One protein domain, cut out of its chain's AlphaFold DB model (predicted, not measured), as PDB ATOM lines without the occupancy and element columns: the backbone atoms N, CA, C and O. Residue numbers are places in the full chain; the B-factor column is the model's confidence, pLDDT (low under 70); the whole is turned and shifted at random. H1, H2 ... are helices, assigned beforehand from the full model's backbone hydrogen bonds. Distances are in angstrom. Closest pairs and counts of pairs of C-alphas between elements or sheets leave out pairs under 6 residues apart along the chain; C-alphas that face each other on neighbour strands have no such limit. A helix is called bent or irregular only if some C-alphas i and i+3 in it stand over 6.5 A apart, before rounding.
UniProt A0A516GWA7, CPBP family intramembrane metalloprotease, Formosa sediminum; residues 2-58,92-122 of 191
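Overview. This is residues 2 to 58 and 92 to 122 of the 191 residues of the protein "CPBP family intramembrane metalloprotease" of Formosa sediminum (UniProt A0A516GWA7). Three helices lie side by side in a loose, flat row, with the long helix H2 in the middle, the short helix H1 along one side of its first half, and the long helix H3 along the other side. Residues 92 to 100, of which 99 to 100 belong to H3, stick out as an arm beyond the row, and after H2 residues 50 to 58 fold back towards the last turn of H3. The printed part has 88 residues, with three named helices in the order H1, H2, H3 and no named strand, and its class is all helix. The whole is loose, with a radius of gyration of the C-alphas of 16.1 A, and spans 53 by 34 by 18 A.

Along the chain. H2, the longest helix by residues, runs from Ile 24 to Val 49 and measures 36.0 A from first to last C-alpha; C-alpha 24 is at (-3.653, 51.107, 8.955). H3 takes residues 99 to 122, 32.1 A long, and its last C-alpha, 122, is at (-29.211, 41.969, 6.392). H1 takes residues 2 to 10, 13.7 A long, and begins with C-alpha 2 at (-11.475, 38.242, -5.600). No helix is bent or irregular.

Arrangement. H2 touches both other helices. H2 and H3 run the same way at a shallow tilt of 20 degrees, and their closest C-alphas, those of Leu 28 and Leu 108, are 5.5 A apart. H1 and H2 form a helical hairpin, opposite ways at a shallow tilt of 29 degrees. Their closest C-alphas, those of Gly 7 and Leu 30, are 4.3 A apart, and H2 touches H1 with residues 26 to 37 alone. H1 and H3 are apart. In H2 and H3 every O i to N i+4 pair is within hydrogen-bond range, while in H1 it is 3 of 5.

Size, cuts and confidence. The two C-alphas farthest apart, those of Lys 51 and Ile 93, are 54.4 A from each other. Without residues 92 to 100, which stand free, the body of 79 residues spans 41 by 30 by 16 A and has a radius of gyration of 14.3 A. The link from H1 to H2, 13 residues, is long. The link from H2 to H3 is across the cut: residues 59 to 91 are not printed, and C-alphas 58 and 92 are 39.4 A apart. The mean pLDDT of the printed part is 84.4, and the model's confidence is low, under 70, at residues 2 to 3, 15 to 20 and 58.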
ATOM      1  N   PHE A   2     -11.643  37.537  -4.309       60.72
ATOM      2  CA  PHE A   2     -11.475  38.242  -5.600       60.72
ATOM      3  C   PHE A   2     -11.384  39.778  -5.488       60.72
ATOM      4  O   PHE A   2     -10.466  40.382  -6.020       60.72
ATOM      5  N   PHE A   3     -12.268  40.426  -4.727       68.44
ATOM      6  CA  PHE A   3     -12.237  41.891  -4.584       68.44
ATOM      7  C   PHE A   3     -11.093  42.405  -3.704       68.44
ATOM      8  O   PHE A   3     -10.602  43.511  -3.904       68.44
ATOM      9  N   GLN A   4     -10.604  41.574  -2.782       71.31
ATOM     10  CA  GLN A   4      -9.440  41.913  -1.965       71.31
ATOM     11  C   GLN A   4      -8.153  41.947  -2.800       71.31
ATOM     12  O   GLN A   4      -7.249  42.690  -2.445       71.31
ATOM     13  N   PHE A   5      -8.093  41.239  -3.937       72.38
ATOM     14  CA  PHE A   5      -6.971  41.293  -4.883       72.38
ATOM     15  C   PHE A   5      -6.674  42.723  -5.362       72.38
ATOM     16  O   PHE A   5      -5.525  43.160  -5.325       72.38
ATOM     17  N   PHE A   6      -7.709  43.490  -5.718       73.19
ATOM     18  CA  PHE A   6      -7.551  44.907  -6.056       73.19
ATOM     19  C   PHE A   6      -7.053  45.719  -4.855       73.19
ATOM     20  O   PHE A   6      -6.164  46.552  -5.004       73.19
ATOM     21  N   GLY A   7      -7.543  45.417  -3.651       71.88
ATOM     22  CA  GLY A   7      -7.037  46.019  -2.415       71.88
ATOM     23  C   GLY A   7      -5.545  45.766  -2.184       71.88
ATOM     24  O   GLY A   7      -4.827  46.689  -1.809       71.88
ATOM     25  N   PHE A   8      -5.056  44.560  -2.473       78.06
ATOM     26  CA  PHE A   8      -3.632  44.244  -2.387       78.06
ATOM     27  C   PHE A   8      -2.795  45.002  -3.433       78.06
ATOM     28  O   PHE A   8      -1.745  45.544  -3.084       78.06
ATOM     29  N   LEU A   9      -3.278  45.117  -4.679       75.88
ATOM     30  CA  LEU A   9      -2.607  45.880  -5.743       75.88
ATOM     31  C   LEU A   9      -2.482  47.371  -5.393       75.88
ATOM     32  O   LEU A   9      -1.387  47.932  -5.433       75.88
ATOM     33  N   PHE A  10      -3.588  48.012  -5.005       77.19
ATOM     34  CA  PHE A  10      -3.599  49.436  -4.654       77.19
ATOM     35  C   PHE A  10      -2.903  49.724  -3.319       77.19
ATOM     36  O   PHE A  10      -2.290  50.777  -3.158       77.19
ATOM     37  N   GLY A  11      -2.947  48.780  -2.376       71.69
ATOM     38  CA  GLY A  11      -2.217  48.852  -1.111       71.69
ATOM     39  C   GLY A  11      -0.710  48.613  -1.245       71.69
ATOM     40  O   GLY A  11      -0.000  48.752  -0.245       71.69
ATOM     41  N   LYS A  12      -0.227  48.254  -2.449       76.12
ATOM     42  CA  LYS A  12       1.153  47.814  -2.719       76.12
ATOM     43  C   LYS A  12       1.615  46.744  -1.724       76.12
ATOM     44  O   LYS A  12       2.711  46.818  -1.177       76.12
ATOM     45  N   ILE A  13       0.732  45.795  -1.433       73.12
ATOM     46  CA  ILE A  13       0.997  44.706  -0.496       73.12
ATOM     47  C   ILE A  13       1.488  43.516  -1.314       73.12
ATOM     48  O   ILE A  13       0.817  43.093  -2.255       73.12
ATOM     49  N   ASP A  14       2.641  42.961  -0.943       70.12
ATOM     50  CA  ASP A  14       3.211  41.798  -1.623       70.12
ATOM     51  C   ASP A  14       2.357  40.544  -1.394       70.12
ATOM     52  O   ASP A  14       2.530  39.808  -0.418       70.12
ATOM     53  N   ILE A  15       1.467  40.270  -2.349       62.53
ATOM     54  CA  ILE A  15       0.637  39.056  -2.399       62.53
ATOM     55  C   ILE A  15       1.525  37.807  -2.498       62.53
ATOM     56  O   ILE A  15       1.235  36.779  -1.891       62.53
ATOM     57  N   VAL A  16       2.630  37.915  -3.244       58.00
ATOM     58  CA  VAL A  16       3.531  36.802  -3.588       58.00
ATOM     59  C   VAL A  16       4.299  36.277  -2.371       58.00
ATOM     60  O   VAL A  16       4.573  35.085  -2.294       58.00
ATOM     61  N   ASN A  17       4.577  37.133  -1.385       58.75
ATOM     62  CA  ASN A  17       5.310  36.756  -0.172       58.75
ATOM     63  C   ASN A  17       4.388  36.419   1.013       58.75
ATOM     64  O   ASN A  17       4.872  36.214   2.124       58.75
ATOM     65  N   GLY A  18       3.062  36.414   0.816       60.47
ATOM     66  CA  GLY A  18       2.093  36.178   1.891       60.47
ATOM     67  C   GLY A  18       2.144  37.222   3.015       60.47
ATOM     68  O   GLY A  18       1.709  36.940   4.135       60.47
ATOM     69  N   LYS A  19       2.689  38.418   2.747       64.94
ATOM     70  CA  LYS A  19       2.811  39.472   3.758       64.94
ATOM     71  C   LYS A  19       1.435  40.028   4.106       64.94
ATOM     72  O   LYS A  19       0.625  40.342   3.232       64.94
ATOM     73  N   ARG A  20       1.172  40.151   5.406       69.62
ATOM     74  CA  ARG A  20      -0.042  40.801   5.907       69.62
ATOM     75  C   ARG A  20       0.072  42.315   5.719       69.62
ATOM     76  O   ARG A  20       1.187  42.825   5.700       69.62
ATOM     77  N   PRO A  21      -1.051  43.038   5.598       76.56
ATOM     78  CA  PRO A  21      -1.042  44.491   5.725       76.56
ATOM     79  C   PRO A  21      -0.347  44.910   7.030       76.56
ATOM     80  O   PRO A  21      -0.720  44.463   8.111       76.56
ATOM     81  N   GLU A  22       0.668  45.762   6.914       79.50
ATOM     82  CA  GLU A  22       1.500  46.236   8.028       79.50
ATOM     83  C   GLU A  22       1.041  47.615   8.529       79.50
ATOM     84  O   GLU A  22       1.367  48.025   9.639       79.50
ATOM     85  N   THR A  23       0.252  48.343   7.726       87.88
ATOM     86  CA  THR A  23      -0.190  49.712   8.041       87.88
ATOM     87  C   THR A  23      -1.709  49.857   8.058       87.88
ATOM     88  O   THR A  23      -2.429  49.224   7.284       87.88
ATOM     89  N   ILE A  24      -2.216  50.780   8.882       87.12
ATOM     90  CA  ILE A  24      -3.653  51.107   8.955       87.12
ATOM     91  C   ILE A  24      -4.197  51.538   7.579       87.12
ATOM     92  O   ILE A  24      -5.318  51.198   7.214       87.12
ATOM     93  N   ASN A  25      -3.387  52.241   6.779       89.19
ATOM     94  CA  ASN A  25      -3.771  52.659   5.429       89.19
ATOM     95  C   ASN A  25      -4.006  51.456   4.499       89.19
ATOM     96  O   ASN A  25      -4.958  51.456   3.724       89.19
ATOM     97  N   GLN A  26      -3.167  50.419   4.586       89.38
ATOM     98  CA  GLN A  26      -3.352  49.186   3.819       89.38
ATOM     99  C   GLN A  26      -4.641  48.466   4.228       89.38
ATOM    100  O   GLN A  26      -5.411  48.067   3.356       89.38
ATOM    101  N   TYR A  27      -4.920  48.373   5.532       89.38
ATOM    102  CA  TYR A  27      -6.191  47.839   6.030       89.38
ATOM    103  C   TYR A  27      -7.400  48.636   5.529       89.38
ATOM    104  O   TYR A  27      -8.389  48.036   5.122       89.38
ATOM    105  N   LEU A  28      -7.323  49.970   5.500       90.19
ATOM    106  CA  LEU A  28      -8.387  50.821   4.958       90.19
ATOM    107  C   LEU A  28      -8.658  50.536   3.478       90.19
ATOM    108  O   LEU A  28      -9.813  50.360   3.094       90.19
ATOM    109  N   ILE A  29      -7.606  50.451   2.661       89.88
ATOM    110  CA  ILE A  29      -7.725  50.150   1.228       89.88
ATOM    111  C   ILE A  29      -8.363  48.770   1.034       89.88
ATOM    112  O   ILE A  29      -9.347  48.635   0.308       89.88
ATOM    113  N   LEU A  30      -7.851  47.750   1.727       89.81
ATOM    114  CA  LEU A  30      -8.396  46.391   1.687       89.81
ATOM    115  C   LEU A  30      -9.873  46.347   2.094       89.81
ATOM    116  O   LEU A  30     -10.681  45.767   1.369       89.81
ATOM    117  N   SER A  31     -10.238  46.976   3.212       89.69
ATOM    118  CA  SER A  31     -11.619  47.010   3.706       89.69
ATOM    119  C   SER A  31     -12.553  47.757   2.761       89.69
ATOM    120  O   SER A  31     -13.688  47.331   2.572       89.69
ATOM    121  N   PHE A  32     -12.080  48.821   2.112       91.69
ATOM    122  CA  PHE A  32     -12.855  49.545   1.108       91.69
ATOM    123  C   PHE A  32     -13.180  48.666  -0.108       91.69
ATOM    124  O   PHE A  32     -14.343  48.540  -0.493       91.69
ATOM    125  N   PHE A  33     -12.182  47.986  -0.680       90.81
ATOM    126  CA  PHE A  33     -12.419  47.060  -1.792       90.81
ATOM    127  C   PHE A  33     -13.251  45.843  -1.375       90.81
ATOM    128  O   PHE A  33     -14.074  45.360  -2.154       90.81
ATOM    129  N   ASN A  34     -13.088  45.369  -0.137       89.94
ATOM    130  CA  ASN A  34     -13.928  44.318   0.422       89.94
ATOM    131  C   ASN A  34     -15.395  44.765   0.517       89.94
ATOM    132  O   ASN A  34     -16.283  44.000   0.151       89.94
ATOM    133  N   LEU A  35     -15.651  46.012   0.930       91.12
ATOM    134  CA  LEU A  35     -16.995  46.588   0.978       91.12
ATOM    135  C   LEU A  35     -17.631  46.628  -0.407       91.12
ATOM    136  O   LEU A  35     -18.738  46.120  -0.578       91.12
ATOM    137  N   LEU A  36     -16.919  47.167  -1.398       92.31
ATOM    138  CA  LEU A  36     -17.404  47.221  -2.778       92.31
ATOM    139  C   LEU A  36     -17.729  45.826  -3.316       92.31
ATOM    140  O   LEU A  36     -18.788  45.619  -3.905       92.31
ATOM    141  N   GLY A  37     -16.841  44.863  -3.070       90.81
ATOM    142  CA  GLY A  37     -17.030  43.479  -3.481       90.81
ATOM    143  C   GLY A  37     -18.251  42.823  -2.855       90.81
ATOM    144  O   GLY A  37     -19.087  42.266  -3.566       90.81
ATOM    145  N   THR A  38     -18.382  42.919  -1.533       90.44
ATOM    146  CA  THR A  38     -19.531  42.362  -0.816       90.44
ATOM    147  C   THR A  38     -20.828  43.025  -1.265       90.44
ATOM    148  O   THR A  38     -21.800  42.324  -1.528       90.44
ATOM    149  N   PHE A  39     -20.857  44.351  -1.424       91.19
ATOM    150  CA  PHE A  39     -22.062  45.062  -1.852       91.19
ATOM    151  C   PHE A  39     -22.461  44.694  -3.279       91.19
ATOM    152  O   PHE A  39     -23.644  44.500  -3.542       91.19
ATOM    153  N   LEU A  40     -21.494  44.534  -4.183       91.69
ATOM    154  CA  LEU A  40     -21.750  44.087  -5.549       91.69
ATOM    155  C   LEU A  40     -22.332  42.670  -5.567       91.69
ATOM    156  O   LEU A  40     -23.349  42.443  -6.220       91.69
ATOM    157  N   ILE A  41     -21.737  41.729  -4.826       91.25
ATOM    158  CA  ILE A  41     -22.248  40.352  -4.734       91.25
ATOM    159  C   ILE A  41     -23.661  40.352  -4.147       91.25
ATOM    160  O   ILE A  41     -24.573  39.780  -4.740       91.25
ATOM    161  N   LEU A  42     -23.868  41.030  -3.018       90.62
ATOM    162  CA  LEU A  42     -25.179  41.114  -2.377       90.62
ATOM    163  C   LEU A  42     -26.211  41.790  -3.281       90.62
ATOM    164  O   LEU A  42     -27.363  41.369  -3.310       90.62
ATOM    165  N   TRP A  43     -25.822  42.794  -4.066       90.62
ATOM    166  CA  TRP A  43     -26.700  43.416  -5.054       90.62
ATOM    167  C   TRP A  43     -27.113  42.442  -6.161       90.62
ATOM    168  O   TRP A  43     -28.290  42.386  -6.506       90.62
ATOM    169  N   ILE A  44     -26.184  41.631  -6.679       90.56
ATOM    170  CA  ILE A  44     -26.503  40.584  -7.661       90.56
ATOM    171  C   ILE A  44     -27.479  39.570  -7.054       90.56
ATOM    172  O   ILE A  44     -28.520  39.292  -7.646       90.56
ATOM    173  N   PHE A  45     -27.183  39.049  -5.862       91.06
ATOM    174  CA  PHE A  45     -28.029  38.048  -5.209       91.06
ATOM    175  C   PHE A  45     -29.419  38.600  -4.883       91.06
ATOM    176  O   PHE A  45     -30.423  38.001  -5.258       91.06
ATOM    177  N   THR A  46     -29.504  39.786  -4.284       87.88
ATOM    178  CA  THR A  46     -30.805  40.396  -3.971       87.88
ATOM    179  C   THR A  46     -31.628  40.696  -5.214       87.88
ATOM    180  O   THR A  46     -32.828  40.435  -5.226       87.88
ATOM    181  N   LYS A  47     -31.002  41.201  -6.282       88.06
ATOM    182  CA  LYS A  47     -31.713  41.567  -7.509       88.06
ATOM    183  C   LYS A  47     -32.158  40.353  -8.323       88.06
ATOM    184  O   LYS A  47     -33.275  40.359  -8.837       88.06
ATOM    185  N   TYR A  48     -31.295  39.351  -8.484       90.50
ATOM    186  CA  TYR A  48     -31.533  38.246  -9.419       90.50
ATOM    187  C   TYR A  48     -32.034  36.965  -8.749       90.50
ATOM    188  O   TYR A  48     -32.824  36.251  -9.364       90.50
ATOM    189  N   VAL A  49     -31.610  36.679  -7.515       88.75
ATOM    190  CA  VAL A  49     -32.029  35.479  -6.773       88.75
ATOM    191  C   VAL A  49     -33.270  35.792  -5.945       88.75
ATOM    192  O   VAL A  49     -34.324  35.207  -6.182       88.75
ATOM    193  N   ASP A  50     -33.177  36.781  -5.054       84.81
ATOM    194  CA  ASP A  50     -34.262  37.085  -4.108       84.81
ATOM    195  C   ASP A  50     -35.346  37.992  -4.716       84.81
ATOM    196  O   ASP A  50     -36.447  38.093  -4.182       84.81
ATOM    197  N   LYS A  51     -35.053  38.639  -5.855       85.69
ATOM    198  CA  LYS A  51     -35.936  39.595  -6.554       85.69
ATOM    199  C   LYS A  51     -36.440  40.726  -5.646       85.69
ATOM    200  O   LYS A  51     -37.546  41.239  -5.817       85.69
ATOM    201  N   GLU A  52     -35.601  41.160  -4.711       82.75
ATOM    202  CA  GLU A  52     -35.884  42.247  -3.780       82.75
ATOM    203  C   GLU A  52     -34.969  43.459  -4.001       82.75
ATOM    204  O   GLU A  52     -33.907  43.393  -4.621       82.75
ATOM    205  N   LYS A  53     -35.381  44.615  -3.467       81.56
ATOM    206  CA  LYS A  53     -34.550  45.825  -3.476       81.56
ATOM    207  C   LYS A  53     -33.443  45.700  -2.428       81.56
ATOM    208  O   LYS A  53     -33.726  45.394  -1.275       81.56
ATOM    209  N   PHE A  54     -32.215  46.074  -2.787       78.56
ATOM    210  CA  PHE A  54     -31.051  46.079  -1.884       78.56
ATOM    211  C   PHE A  54     -31.283  46.861  -0.576       78.56
ATOM    212  O   PHE A  54     -30.792  46.486   0.484       78.56
ATOM    213  N   ILE A  55     -32.091  47.926  -0.621       76.00
ATOM    214  CA  ILE A  55     -32.438  48.727   0.563       76.00
ATOM    215  C   ILE A  55     -33.183  47.914   1.643       76.00
ATOM    216  O   ILE A  55     -33.170  48.285   2.813       76.00
ATOM    217  N   ASN A  56     -33.787  46.779   1.271       77.50
ATOM    218  CA  ASN A  56     -34.532  45.902   2.173       77.50
ATOM    219  C   ASN A  56     -33.626  44.947   2.974       77.50
ATOM    220  O   ASN A  56     -34.140  44.073   3.672       77.50
ATOM    221  N   LEU A  57     -32.300  45.086   2.891       76.62
ATOM    222  CA  LEU A  57     -31.323  44.327   3.684       76.62
ATOM    223  C   LEU A  57     -31.164  44.857   5.122       76.62
ATOM    224  O   LEU A  57     -30.135  44.650   5.746       76.62
ATOM    225  N   GLY A  58     -32.163  45.555   5.668       68.00
ATOM    226  CA  GLY A  58     -32.151  45.949   7.081       68.00
ATOM    227  C   GLY A  58     -31.553  47.322   7.388       68.00
ATOM    228  O   GLY A  58     -31.295  47.615   8.553       68.00
ATOM    229  N   ILE A  92      -1.770  49.731  32.322       90.31
ATOM    230  CA  ILE A  92      -1.636  50.922  31.486       90.31
ATOM    231  C   ILE A  92      -0.196  51.416  31.625       90.31
ATOM    232  O   ILE A  92       0.191  51.914  32.677       90.31
ATOM    233  N   ILE A  93       0.600  51.236  30.571       92.50
ATOM    234  CA  ILE A  93       2.013  51.643  30.548       92.50
ATOM    235  C   ILE A  93       2.135  53.073  30.011       92.50
ATOM    236  O   ILE A  93       2.761  53.924  30.635       92.50
ATOM    237  N   THR A  94       1.498  53.349  28.872       92.50
ATOM    238  CA  THR A  94       1.446  54.672  28.242       92.50
ATOM    239  C   THR A  94       0.084  54.896  27.592       92.50
ATOM    240  O   THR A  94      -0.602  53.952  27.197       92.50
ATOM    241  N   VAL A  95      -0.310  56.165  27.472       87.88
ATOM    242  CA  VAL A  95      -1.495  56.582  26.714       87.88
ATOM    243  C   VAL A  95      -1.036  57.549  25.633       87.88
ATOM    244  O   VAL A  95      -0.750  58.711  25.905       87.88
ATOM    245  N   GLU A  96      -0.957  57.060  24.400       89.50
ATOM    246  CA  GLU A  96      -0.615  57.871  23.233       89.50
ATOM    247  C   GLU A  96      -1.854  58.097  22.374       89.50
ATOM    248  O   GLU A  96      -2.353  57.185  21.714       89.50
ATOM    249  N   PHE A  97      -2.357  59.331  22.364       90.94
ATOM    250  CA  PHE A  97      -3.514  59.691  21.556       90.94
ATOM    251  C   PHE A  97      -3.100  60.509  20.335       90.94
ATOM    252  O   PHE A  97      -2.713  61.673  20.439       90.94
ATOM    253  N   ARG A  98      -3.226  59.902  19.152       93.25
ATOM    254  CA  ARG A  98      -3.044  60.578  17.863       93.25
ATOM    255  C   ARG A  98      -4.373  60.635  17.128       93.25
ATOM    256  O   ARG A  98      -4.870  59.615  16.658       93.25
ATOM    257  N   VAL A  99      -4.913  61.847  16.973       93.69
ATOM    258  CA  VAL A  99      -6.210  62.096  16.312       93.69
ATOM    259  C   VAL A  99      -6.273  61.448  14.925       93.69
ATOM    260  O   VAL A  99      -7.281  60.850  14.564       93.69
ATOM    261  N   ASN A 100      -5.180  61.514  14.162       93.62
ATOM    262  CA  ASN A 100      -5.108  60.923  12.827       93.62
ATOM    263  C   ASN A 100      -5.280  59.393  12.841       93.62
ATOM    264  O   ASN A 100      -6.027  58.849  12.031       93.62
ATOM    265  N   ASP A 101      -4.618  58.698  13.767       90.50
ATOM    266  CA  ASP A 101      -4.718  57.239  13.874       90.50
ATOM    267  C   ASP A 101      -6.105  56.832  14.367       90.50
ATOM    268  O   ASP A 101      -6.709  55.912  13.816       90.50
ATOM    269  N   PHE A 102      -6.649  57.580  15.333       91.31
ATOM    270  CA  PHE A 102      -8.011  57.388  15.816       91.31
ATOM    271  C   PHE A 102      -9.031  57.492  14.677       91.31
ATOM    272  O   PHE A 102      -9.838  56.583  14.500       91.31
ATOM    273  N   LEU A 103      -8.965  58.549  13.860       93.94
ATOM    274  CA  LEU A 103      -9.876  58.729  12.727       93.94
ATOM    275  C   LEU A 103      -9.755  57.588  11.713       93.94
ATOM    276  O   LEU A 103     -10.769  57.068  11.253       93.94
ATOM    277  N   LYS A 104      -8.537  57.154  11.382       93.00
ATOM    278  CA  LYS A 104      -8.330  56.045  10.441       93.00
ATOM    279  C   LYS A 104      -8.912  54.732  10.956       93.00
ATOM    280  O   LYS A 104      -9.579  54.030  10.201       93.00
ATOM    281  N   VAL A 105      -8.681  54.407  12.226       90.44
ATOM    282  CA  VAL A 105      -9.238  53.206  12.861       90.44
ATOM    283  C   VAL A 105     -10.762  53.304  12.943       90.44
ATOM    284  O   VAL A 105     -11.456  52.347  12.615       90.44
ATOM    285  N   PHE A 106     -11.298  54.476  13.282       90.38
ATOM    286  CA  PHE A 106     -12.736  54.725  13.300       90.38
ATOM    287  C   PHE A 106     -13.379  54.464  11.929       90.38
ATOM    288  O   PHE A 106     -14.333  53.691  11.830       90.38
ATOM    289  N   PHE A 107     -12.815  55.016  10.850       92.31
ATOM    290  CA  PHE A 107     -13.294  54.747   9.489       92.31
ATOM    291  C   PHE A 107     -13.142  53.279   9.088       92.31
ATOM    292  O   PHE A 107     -14.040  52.726   8.453       92.31
ATOM    293  N   LEU A 108     -12.046  52.626   9.481       90.56
ATOM    294  CA  LEU A 108     -11.837  51.205   9.224       90.56
ATOM    295  C   LEU A 108     -12.967  50.362   9.825       90.56
ATOM    296  O   LEU A 108     -13.550  49.538   9.122       90.56
ATOM    297  N   PHE A 109     -13.316  50.600  11.091       88.62
ATOM    298  CA  PHE A 109     -14.393  49.872  11.764       88.62
ATOM    299  C   PHE A 109     -15.780  50.205  11.209       88.62
ATOM    300  O   PHE A 109     -16.636  49.324  11.183       88.62
ATOM    301  N   ILE A 110     -16.014  51.413  10.684       89.88
ATOM    302  CA  ILE A 110     -17.247  51.709   9.933       89.88
ATOM    303  C   ILE A 110     -17.341  50.823   8.686       89.88
ATOM    304  O   ILE A 110     -18.369  50.195   8.458       89.88
ATOM    305  N   LEU A 111     -16.271  50.726   7.890       89.12
ATOM    306  CA  LEU A 111     -16.281  49.893   6.684       89.12
ATOM    307  C   LEU A 111     -16.513  48.415   7.025       89.12
ATOM    308  O   LEU A 111     -17.356  47.768   6.409       89.12
ATOM    309  N   VAL A 112     -15.797  47.893   8.023       89.19
ATOM    310  CA  VAL A 112     -15.931  46.495   8.460       89.19
ATOM    311  C   VAL A 112     -17.330  46.222   9.017       89.19
ATOM    312  O   VAL A 112     -17.975  45.266   8.592       89.19
ATOM    313  N   SER A 113     -17.845  47.092   9.891       88.00
ATOM    314  CA  SER A 113     -19.186  46.924  10.466       88.00
ATOM    315  C   SER A 113     -20.287  46.967   9.406       88.00
ATOM    316  O   SER A 113     -21.206  46.158   9.470       88.00
ATOM    317  N   LEU A 114     -20.182  47.826   8.385       89.38
ATOM    318  CA  LEU A 114     -21.133  47.843   7.269       89.38
ATOM    319  C   LEU A 114     -21.143  46.521   6.496       89.38
ATOM    320  O   LEU A 114     -22.215  46.030   6.135       89.38
ATOM    321  N   ILE A 115     -19.968  45.940   6.241       90.06
ATOM    322  CA  ILE A 115     -19.845  44.641   5.567       90.06
ATOM    323  C   ILE A 115     -20.507  43.553   6.406       90.06
ATOM    324  O   ILE A 115     -21.360  42.823   5.902       90.06
ATOM    325  N   GLU A 116     -20.117  43.450   7.676       91.00
ATOM    326  CA  GLU A 116     -20.602  42.406   8.572       91.00
ATOM    327  C   GLU A 116     -22.109  42.514   8.800       91.00
ATOM    328  O   GLU A 116     -22.821  41.513   8.717       91.00
ATOM    329  N   GLU A 117     -22.613  43.725   9.027       89.12
ATOM    330  CA  GLU A 117     -24.029  43.945   9.293       89.12
ATOM    331  C   GLU A 117     -24.886  43.611   8.071       89.12
ATOM    332  O   GLU A 117     -25.847  42.841   8.170       89.12
ATOM    333  N   THR A 118     -24.495  44.106   6.893       89.38
ATOM    334  CA  THR A 118     -25.250  43.877   5.653       89.38
ATOM    335  C   THR A 118     -25.229  42.400   5.249       89.38
ATOM    336  O   THR A 118     -26.252  41.857   4.834       89.38
ATOM    337  N   LEU A 119     -24.086  41.720   5.394       91.31
ATOM    338  CA  LEU A 119     -23.939  40.315   5.015       91.31
ATOM    339  C   LEU A 119     -24.636  39.372   6.004       91.31
ATOM    340  O   LEU A 119     -25.478  38.567   5.602       91.31
ATOM    341  N   PHE A 120     -24.305  39.449   7.294       90.81
ATOM    342  CA  PHE A 120     -24.763  38.453   8.265       90.81
ATOM    343  C   PHE A 120     -26.189  38.698   8.747       90.81
ATOM    344  O   PHE A 120     -26.950  37.740   8.894       90.81
ATOM    345  N   ARG A 121     -26.576  39.956   8.987       89.44
ATOM    346  CA  ARG A 121     -27.894  40.292   9.547       89.44
ATOM    347  C   ARG A 121     -28.859  40.635   8.422       89.44
ATOM    348  O   ARG A 121     -29.941  40.054   8.338       89.44
ATOM    349  N   GLY A 122     -28.412  41.496   7.513       87.19
ATOM    350  CA  GLY A 122     -29.211  41.969   6.392       87.19
ATOM    351  C   GLY A 122     -29.574  40.900   5.368       87.19
ATOM    352  O   GLY A 122     -30.708  40.878   4.893       87.19
TER     353      GLY A 122